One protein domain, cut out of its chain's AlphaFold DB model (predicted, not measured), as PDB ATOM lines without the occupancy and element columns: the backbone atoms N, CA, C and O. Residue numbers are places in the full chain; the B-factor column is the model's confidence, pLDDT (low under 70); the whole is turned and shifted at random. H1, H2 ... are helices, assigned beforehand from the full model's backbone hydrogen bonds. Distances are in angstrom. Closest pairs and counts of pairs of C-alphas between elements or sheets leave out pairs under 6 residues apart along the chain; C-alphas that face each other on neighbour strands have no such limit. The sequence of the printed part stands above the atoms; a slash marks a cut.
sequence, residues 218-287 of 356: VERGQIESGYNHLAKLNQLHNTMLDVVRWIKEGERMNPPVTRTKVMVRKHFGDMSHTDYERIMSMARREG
ATOM      1  N   VAL A 218     150.428  88.315  79.824       88.94
ATOM      2  CA  VAL A 218     150.067  89.344  80.816       88.94
ATOM      3  C   VAL A 218     148.613  89.786  80.654       88.94
ATOM      4  O   VAL A 218     147.888  89.918  81.638       88.94
ATOM      5  N   GLU A 219     148.182  90.001  79.415       90.88
ATOM      6  CA  GLU A 219     146.826  90.430  79.094       90.88
ATOM      7  C   GLU A 219     145.807  89.347  79.431       90.88
ATOM      8  O   GLU A 219     144.826  89.622  80.123       90.88
ATOM      9  N   ARG A 220     146.090  88.104  79.037       91.69
ATOM     10  CA  ARG A 220     145.268  86.948  79.395       91.69
ATOM     11  C   ARG A 220     145.108  86.813  80.910       91.69
ATOM     12  O   ARG A 220     143.979  86.730  81.385       91.69
ATOM     13  N   GLY A 221     146.203  86.887  81.671       92.56
ATOM     14  CA  GLY A 221     146.154  86.777  83.134       92.56
ATOM     15  C   GLY A 221     145.336  87.891  83.798       92.56
ATOM     16  O   GLY A 221     144.612  87.650  84.764       92.56
ATOM     17  N   GLN A 222     145.383  89.113  83.261       92.00
ATOM     18  CA  GLN A 222     144.541  90.210  83.747       92.00
ATOM     19  C   GLN A 222     143.062  89.994  83.416       92.00
ATOM     20  O   GLN A 222     142.211  90.271  84.265       92.00
ATOM     21  N   ILE A 223     142.755  89.507  82.209       93.75
ATOM     22  CA  ILE A 223     141.382  89.221  81.776       93.75
ATOM     23  C   ILE A 223     140.774  88.114  82.637       93.75
ATOM     24  O   ILE A 223     139.663  88.283  83.142       93.75
ATOM     25  N   GLU A 224     141.509  87.026  82.848       93.62
ATOM     26  CA  GLU A 224     141.087  85.885  83.662       93.62
ATOM     27  C   GLU A 224     140.905  86.278  85.133       93.62
ATOM     28  O   GLU A 224     139.859  86.016  85.724       93.62
ATOM     29  N   SER A 225     141.866  87.004  85.713       94.44
ATOM     30  CA  SER A 225     141.748  87.512  87.085       94.44
ATOM     31  C   SER A 225     140.537  88.436  87.255       94.44
ATOM     32  O   SER A 225     139.802  88.323  88.239       94.44
ATOM     33  N   GLY A 226     140.297  89.328  86.286       94.50
ATOM     34  CA  GLY A 226     139.127  90.202  86.287       94.50
ATOM     35  C   GLY A 226     137.815  89.429  86.154       94.50
ATOM     36  O   GLY A 226     136.869  89.717  86.882       94.50
ATOM     37  N   TYR A 227     137.775  88.421  85.283       94.75
ATOM     38  CA  TYR A 227     136.614  87.549  85.105       94.75
ATOM     39  C   TYR A 227     136.297  86.781  86.393       94.75
ATOM     40  O   TYR A 227     135.172  86.845  86.876       94.75
ATOM     41  N   ASN A 228     137.297  86.148  87.011       93.81
ATOM     42  CA  ASN A 228     137.124  85.398  88.257       93.81
ATOM     43  C   ASN A 228     136.651  86.297  89.410       93.81
ATOM     44  O   ASN A 228     135.819  85.889  90.222       93.81
ATOM     45  N   HIS A 229     137.136  87.543  89.469       93.81
ATOM     46  CA  HIS A 229     136.658  88.529  90.444       93.81
ATOM     47  C   HIS A 229     135.179  88.875  90.219       93.81
ATOM     48  O   HIS A 229     134.412  88.874  91.180       93.81
ATOM     49  N   LEU A 230     134.757  89.109  88.970       94.12
ATOM     50  CA  LEU A 230     133.351  89.369  88.630       94.12
ATOM     51  C   LEU A 230     132.454  88.160  88.909       94.12
ATOM     52  O   LEU A 230     131.394  88.323  89.506       94.12
ATOM     53  N   ALA A 231     132.894  86.956  88.543       91.19
ATOM     54  CA  ALA A 231     132.171  85.719  88.815       91.19
ATOM     55  C   ALA A 231     131.933  85.534  90.319       91.19
ATOM     56  O   ALA A 231     130.804  85.280  90.741       91.19
ATOM     57  N   LYS A 232     132.965  85.767  91.144       90.88
ATOM     58  CA  LYS A 232     132.839  85.727  92.606       90.88
ATOM     59  C   LYS A 232     131.864  86.784  93.125       90.88
ATOM     60  O   LYS A 232     131.049  86.471  93.986       90.88
ATOM     61  N   LEU A 233     131.928  88.021  92.631       91.50
ATOM     62  CA  LEU A 233     131.010  89.082  93.059       91.50
ATOM     63  C   LEU A 233     129.557  88.778  92.689       91.50
ATOM     64  O   LEU A 233     128.678  88.963  93.524       91.50
ATOM     65  N   ASN A 234     129.316  88.268  91.482       89.75
ATOM     66  CA  ASN A 234     127.992  87.845  91.032       89.75
ATOM     67  C   ASN A 234     127.449  86.684  91.880       89.75
ATOM     68  O   ASN A 234     126.298  86.706  92.300       89.75
ATOM     69  N   GLN A 235     128.291  85.699  92.205       87.31
ATOM     70  CA  GLN A 235     127.913  84.609  93.107       87.31
ATOM     71  C   GLN A 235     127.519  85.136  94.495       87.31
ATOM     72  O   GLN A 235     126.478  84.753  95.023       87.31
ATOM     73  N   LEU A 236     128.328  86.029  95.079       90.56
ATOM     74  CA  LEU A 236     128.024  86.636  96.378       90.56
ATOM     75  C   LEU A 236     126.730  87.453  96.333       90.56
ATOM     76  O   LEU A 236     125.955  87.396  97.284       90.56
ATOM     77  N   HIS A 237     126.482  88.176  95.240       88.44
ATOM     78  CA  HIS A 237     125.245  88.926  95.029       88.44
ATOM     79  C   HIS A 237     124.013  88.011  94.976       88.44
ATOM     80  O   HIS A 237     123.026  88.283  95.653       88.44
ATOM     81  N   ASN A 238     124.102  86.865  94.298       85.12
ATOM     82  CA  ASN A 238     123.029  85.867  94.314       85.12
ATOM     83  C   ASN A 238     122.808  85.295  95.728       85.12
ATOM     84  O   ASN A 238     121.685  85.290  96.229       85.12
ATOM     85  N   THR A 239     123.882  84.885  96.417       87.38
ATOM     86  CA  THR A 239     123.803  84.340  97.788       87.38
ATOM     87  C   THR A 239     123.280  85.364  98.801       87.38
ATOM     88  O   THR A 239     122.636  85.001  99.784       87.38
ATOM     89  N   MET A 240     123.537  86.654  98.580       90.19
ATOM     90  CA  MET A 240     123.089  87.731  99.456       90.19
ATOM     91  C   MET A 240     121.570  87.726  99.648       90.19
ATOM     92  O   MET A 240     121.114  87.923 100.775       90.19
ATOM     93  N   LEU A 241     120.788  87.487  98.592       86.94
ATOM     94  CA  LEU A 241     119.326  87.471  98.688       86.94
ATOM     95  C   LEU A 241     118.841  86.384  99.655       86.94
ATOM     96  O   LEU A 241     117.999  86.655 100.517       86.94
ATOM     97  N   ASP A 242     119.428  85.190  99.579       87.69
ATOM     98  CA  ASP A 242     119.108  84.079 100.475       87.69
ATOM     99  C   ASP A 242     119.574  84.350 101.906       87.69
ATOM    100  O   ASP A 242     118.826  84.108 102.854       87.69
ATOM    101  N   VAL A 243     120.771  84.920 102.076       90.62
ATOM    102  CA  VAL A 243     121.291  85.328 103.391       90.62
ATOM    103  C   VAL A 243     120.356  86.329 104.058       90.62
ATOM    104  O   VAL A 243     120.013  86.163 105.230       90.62
ATOM    105  N   VAL A 244     119.913  87.357 103.332       90.62
ATOM    106  CA  VAL A 244     119.008  88.372 103.881       90.62
ATOM    107  C   VAL A 244     117.635  87.783 104.183       90.62
ATOM    108  O   VAL A 244     117.079  88.075 105.246       90.62
ATOM    109  N   ARG A 245     117.091  86.951 103.286       90.50
ATOM    110  CA  ARG A 245     115.820  86.248 103.512       90.50
ATOM    111  C   ARG A 245     115.897  85.421 104.791       90.50
ATOM    112  O   ARG A 245     115.059  85.595 105.673       90.50
ATOM    113  N   TRP A 246     116.963  84.638 104.936       90.88
ATOM    114  CA  TRP A 246     117.230  83.858 106.133       90.88
ATOM    115  C   TRP A 246     117.320  84.786 107.357       90.88
ATOM    116  O   TRP A 246     116.572  84.617 108.313       90.88
ATOM    117  N   ILE A 247     118.145  85.831 107.371       90.44
ATOM    118  CA  ILE A 247     118.222  86.733 108.540       90.44
ATOM    119  C   ILE A 247     116.829  87.252 108.959       90.44
ATOM    120  O   ILE A 247     116.475  87.146 110.135       90.44
ATOM    121  N   LYS A 248     116.007  87.699 108.000       89.31
ATOM    122  CA  LYS A 248     114.648  88.208 108.254       89.31
ATOM    123  C   LYS A 248     113.669  87.146 108.757       89.31
ATOM    124  O   LYS A 248     112.811  87.459 109.575       89.31
ATOM    125  N   GLU A 249     113.762  85.905 108.287       89.75
ATOM    126  CA  GLU A 249     112.938  84.799 108.798       89.75
ATOM    127  C   GLU A 249     113.199  84.543 110.282       89.75
ATOM    128  O   GLU A 249     112.251  84.372 111.042       89.75
ATOM    129  N   GLY A 250     114.467  84.574 110.708       86.25
ATOM    130  CA  GLY A 250     114.828  84.423 112.121       86.25
ATOM    131  C   GLY A 250     114.221  85.519 113.001       86.25
ATOM    132  O   GLY A 250     113.700  85.232 114.075       86.25
ATOM    133  N   GLU A 251     114.208  86.764 112.518       85.62
ATOM    134  CA  GLU A 251     113.587  87.902 113.212       85.62
ATOM    135  C   GLU A 251     112.056  87.793 113.319       85.62
ATOM    136  O   GLU A 251     111.469  88.383 114.225       85.62
ATOM    137  N   ARG A 252     111.410  87.046 112.414       86.38
ATOM    138  CA  ARG A 252     109.951  86.833 112.385       86.38
ATOM    139  C   ARG A 252     109.481  85.632 113.214       86.38
ATOM    140  O   ARG A 252     108.276  85.471 113.384       86.38
ATOM    141  N   MET A 253     110.388  84.781 113.699       85.06
ATOM    142  CA  MET A 253     110.040  83.633 114.548       85.06
ATOM    143  C   MET A 253     109.496  84.078 115.916       85.06
ATOM    144  O   MET A 253     109.749  85.197 116.358       85.06
ATOM    145  N   ASN A 254     108.766  83.189 116.602       79.25
ATOM    146  CA  ASN A 254     108.315  83.401 117.979       79.25
ATOM    147  C   ASN A 254     108.831  82.271 118.901       79.25
ATOM    148  O   ASN A 254     108.319  81.154 118.805       79.25
ATOM    149  N   PRO A 255     109.823  82.530 119.780       81.69
ATOM    150  CA  PRO A 255     110.497  83.816 119.989       81.69
ATOM    151  C   PRO A 255     111.443  84.199 118.827       81.69
ATOM    152  O   PRO A 255     111.945  83.307 118.136       81.69
ATOM    153  N   PRO A 256     111.729  85.500 118.610       84.12
ATOM    154  CA  PRO A 256     112.651  85.941 117.563       84.12
ATOM    155  C   PRO A 256     114.071  85.419 117.786       84.12
ATOM    156  O   PRO A 256     114.616  85.513 118.887       84.12
ATOM    157  N   VAL A 257     114.710  84.936 116.719       85.44
ATOM    158  CA  VAL A 257     116.088  84.430 116.746       85.44
ATOM    159  C   VAL A 257     116.989  85.354 115.936       85.44
ATOM    160  O   VAL A 257     116.997  85.331 114.704       85.44
ATOM    161  N   THR A 258     117.810  86.151 116.624       84.75
ATOM    162  CA  THR A 258     118.843  86.958 115.966       84.75
ATOM    163  C   THR A 258     119.953  86.056 115.430       84.75
ATOM    164  O   THR A 258     120.737  85.477 116.183       84.75
ATOM    165  N   ARG A 259     120.047  85.960 114.103       86.38
ATOM    166  CA  ARG A 259     121.069  85.165 113.414       86.38
ATOM    167  C   ARG A 259     122.396  85.923 113.434       86.38
ATOM    168  O   ARG A 259     122.581  86.912 112.732       86.38
ATOM    169  N   THR A 260     123.321  85.484 114.287       86.62
ATOM    170  CA  THR A 260     124.648  86.111 114.405       86.62
ATOM    171  C   THR A 260     125.503  85.852 113.163       86.62
ATOM    172  O   THR A 260     125.297  84.877 112.442       86.62
ATOM    173  N   LYS A 261     126.541  86.670 112.951       89.44
ATOM    174  CA  LYS A 261     127.526  86.468 111.875       89.44
ATOM    175  C   LYS A 261     128.075  85.037 111.821       89.44
ATOM    176  O   LYS A 261     128.226  84.480 110.739       89.44
ATOM    177  N   VAL A 262     128.385  84.441 112.976       90.00
ATOM    178  CA  VAL A 262     128.916  83.069 113.054       90.00
ATOM    179  C   VAL A 262     127.879  82.058 112.561       90.00
ATOM    180  O   VAL A 262     128.220  81.170 111.785       90.00
ATOM    181  N   MET A 263     126.612  82.230 112.947       90.25
ATOM    182  CA  MET A 263     125.513  81.366 112.507       90.25
ATOM    183  C   MET A 263     125.276  81.469 111.000       90.25
ATOM    184  O   MET A 263     125.156  80.440 110.344       90.25
ATOM    185  N   VAL A 264     125.259  82.688 110.450       90.44
ATOM    186  CA  VAL A 264     125.100  82.911 109.003       90.44
ATOM    187  C   VAL A 264     126.227  82.229 108.236       90.44
ATOM    188  O   VAL A 264     125.967  81.443 107.332       90.44
ATOM    189  N   ARG A 265     127.482  82.461 108.631       93.50
ATOM    190  CA  ARG A 265     128.632  81.859 107.946       93.50
ATOM    191  C   ARG A 265     128.572  80.334 107.941       93.50
ATOM    192  O   ARG A 265     128.813  79.742 106.897       93.50
ATOM    193  N   LYS A 266     128.203  79.722 109.071       92.38
ATOM    194  CA  LYS A 266     128.057  78.266 109.189       92.38
ATOM    195  C   LYS A 266     126.894  77.725 108.350       92.38
ATOM    196  O   LYS A 266     127.030  76.676 107.734       92.38
ATOM    197  N   HIS A 267     125.760  78.429 108.310       90.19
ATOM    198  CA  HIS A 267     124.580  77.991 107.555       90.19
ATOM    199  C   HIS A 267     124.829  77.960 106.041       90.19
ATOM    200  O   HIS A 267     124.401  77.031 105.367       90.19
ATOM    201  N   PHE A 268     125.572  78.937 105.518       88.25
ATOM    202  CA  PHE A 268     125.874  79.061 104.090       88.25
ATOM    203  C   PHE A 268     127.236  78.446 103.713       88.25
ATOM    204  O   PHE A 268     128.006  79.050 102.967       88.25
ATOM    205  N   GLY A 269     127.544  77.254 104.243       82.94
ATOM    206  CA  GLY A 269     128.710  76.455 103.834       82.94
ATOM    207  C   GLY A 269     130.064  77.000 104.301       82.94
ATOM    208  O   GLY A 269     130.999  77.076 103.509       82.94
ATOM    209  N   ASP A 270     130.162  77.417 105.566       83.94
ATOM    210  CA  ASP A 270     131.381  77.973 106.182       83.94
ATOM    211  C   ASP A 270     132.003  79.145 105.405       83.94
ATOM    212  O   ASP A 270     133.221  79.295 105.271       83.94
ATOM    213  N   MET A 271     131.135  80.042 104.942       89.50
ATOM    214  CA  MET A 271     131.505  81.264 104.236       89.50
ATOM    215  C   MET A 271     132.629  82.033 104.953       89.50
ATOM    216  O   MET A 271     132.637  82.202 106.182       89.50
ATOM    217  N   SER A 272     133.584  82.562 104.183       92.19
ATOM    218  CA  SER A 272     134.681  83.359 104.736       92.19
ATOM    219  C   SER A 272     134.174  84.644 105.408       92.19
ATOM    220  O   SER A 272     133.102  85.165 105.096       92.19
ATOM    221  N   HIS A 273     134.950  85.189 106.351       90.38
ATOM    222  CA  HIS A 273     134.614  86.471 106.983       90.38
ATOM    223  C   HIS A 273     134.475  87.591 105.941       90.38
ATOM    224  O   HIS A 273     133.564  88.410 106.040       90.38
ATOM    225  N   THR A 274     135.372  87.613 104.954       91.00
ATOM    226  CA  THR A 274     135.407  88.614 103.884       91.00
ATOM    227  C   THR A 274     134.189  88.514 102.973       91.00
ATOM    228  O   THR A 274     133.599  89.539 102.638       91.00
ATOM    229  N   ASP A 275     133.784  87.298 102.602       91.50
ATOM    230  CA  ASP A 275     132.594  87.076 101.775       91.50
ATOM    231  C   ASP A 275     131.321  87.513 102.503       91.50
ATOM    232  O   ASP A 275     130.488  88.198 101.913       91.50
ATOM    233  N   TYR A 276     131.219  87.217 103.804       93.25
ATOM    234  CA  TYR A 276     130.114  87.703 104.630       93.25
ATOM    235  C   TYR A 276     130.056  89.235 104.650       93.25
ATOM    236  O   TYR A 276     129.003  89.808 104.394       93.25
ATOM    237  N   GLU A 277     131.173  89.921 104.917       90.81
ATOM    238  CA  GLU A 277     131.176  91.391 104.948       90.81
ATOM    239  C   GLU A 277     130.805  92.001 103.594       90.81
ATOM    240  O   GLU A 277     130.067  92.986 103.548       90.81
ATOM    241  N   ARG A 278     131.244  91.388 102.488       89.88
ATOM    242  CA  ARG A 278     130.849  91.801 101.134       89.88
ATOM    243  C   ARG A 278     129.354  91.632 100.902       89.88
ATOM    244  O   ARG A 278     128.720  92.582 100.456       89.88
ATOM    245  N   ILE A 279     128.789  90.478 101.258       92.31
ATOM    246  CA  ILE A 279     127.343  90.226 101.172       92.31
ATOM    247  C   ILE A 279     126.564  91.265 101.978       92.31
ATOM    248  O   ILE A 279     125.628  91.871 101.462       92.31
ATOM    249  N   MET A 280     126.978  91.535 103.216       90.88
ATOM    250  CA  MET A 280     126.305  92.535 104.047       90.88
ATOM    251  C   MET A 280     126.473  93.955 103.488       90.88
ATOM    252  O   MET A 280     125.558  94.767 103.615       90.88
ATOM    253  N   SER A 281     127.607  94.270 102.852       87.38
ATOM    254  CA  SER A 281     127.812  95.543 102.147       87.38
ATOM    255  C   SER A 281     126.848  95.695 100.967       87.38
ATOM    256  O   SER A 281     126.127  96.693 100.888       87.38
ATOM    257  N   MET A 282     126.753  94.670 100.113       89.25
ATOM    258  CA  MET A 282     125.814  94.633  98.986       89.25
ATOM    259  C   MET A 282     124.360  94.763  99.468       89.25
ATOM    260  O   MET A 282     123.616  95.599  98.957       89.25
ATOM    261  N   ALA A 283     123.980  94.032 100.521       89.44
ATOM    262  CA  ALA A 283     122.617  94.035 101.052       89.44
ATOM    263  C   ALA A 283     122.216  95.393 101.641       89.44
ATOM    264  O   ALA A 283     121.061  95.805 101.522       89.44
ATOM    265  N   ARG A 284     123.161  96.099 102.277       85.56
ATOM    266  CA  ARG A 284     122.946  97.470 102.765       85.56
ATOM    267  C   ARG A 284     122.717  98.440 101.614       85.56
ATOM    268  O   ARG A 284     121.811  99.263 101.690       85.56
ATOM    269  N   ARG A 285     123.522  98.338 100.553       80.75
ATOM    270  CA  ARG A 285     123.412  99.202  99.368       80.75
ATOM    271  C   ARG A 285     122.062  99.049  98.673       80.75
ATOM    272  O   ARG A 285     121.497 100.037  98.226       80.75
ATOM    273  N   GLU A 286     121.541  97.830  98.620       84.69
ATOM    274  CA  GLU A 286     120.231  97.546  98.026       84.69
ATOM    275  C   GLU A 286     119.062  97.805  98.987       84.69
ATOM    276  O   GLU A 286     117.915  97.510  98.666       84.69
ATOM    277  N   GLY A 287     119.331  98.340 100.185       83.50
ATOM    278  CA  GLY A 287     118.304  98.631 101.187       83.50
ATOM    279  C   GLY A 287     117.618  97.382 101.746       83.50
ATOM    280  O   GLY A 287     116.608  97.485 102.441       83.50
TER     281      GLY A 287
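This is residues 218 to 287 of the 356 residues of an uncharacterized protein of Burkholderiaceae bacterium (UniProt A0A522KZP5). One long helix, H1, makes the length; after it the chain folds back through short H2 into H3, which crosses H1, while residues 218 to 231 stick out. The printed part has 70 residues, with three named helices in the order H1, H2, H3, which hold 55 of them, and no named strand; its class is all helix. The whole is loose, radius of gyration of the C-alphas 14.9 A, spanning 56 by 24 by 13 A.

Find C-alpha 218 at (150.067, 89.344, 80.816); from there H1, residues 218 to 252, runs 51.1 A, with a 25 degrees kink near residue 240. H2 is residues 261 to 267, 10.0 A. H3, residues 273 to 285, runs 18.6 A to C-alpha 285 at (123.412, 99.202, 99.368).

Look at residues 236 to 244: with these alone H1 touches H3, about perpendicular, only just, at 72 degrees; the closest C-alphas, Met 240 and Ile 279, are 5.2 A apart. H2 is close to H1 but not clearly touching, closest C-alphas Val 243 and Val 264, 7.2 A. O i to N i+4 pairs are within hydrogen-bond range throughout H2 and H3, and 29 of 31 in H1.

The farthest C-alphas, Val 218 and Asn 254, are 56.2 A apart. The printed part has no cut and no long link; no printed residue is under 70.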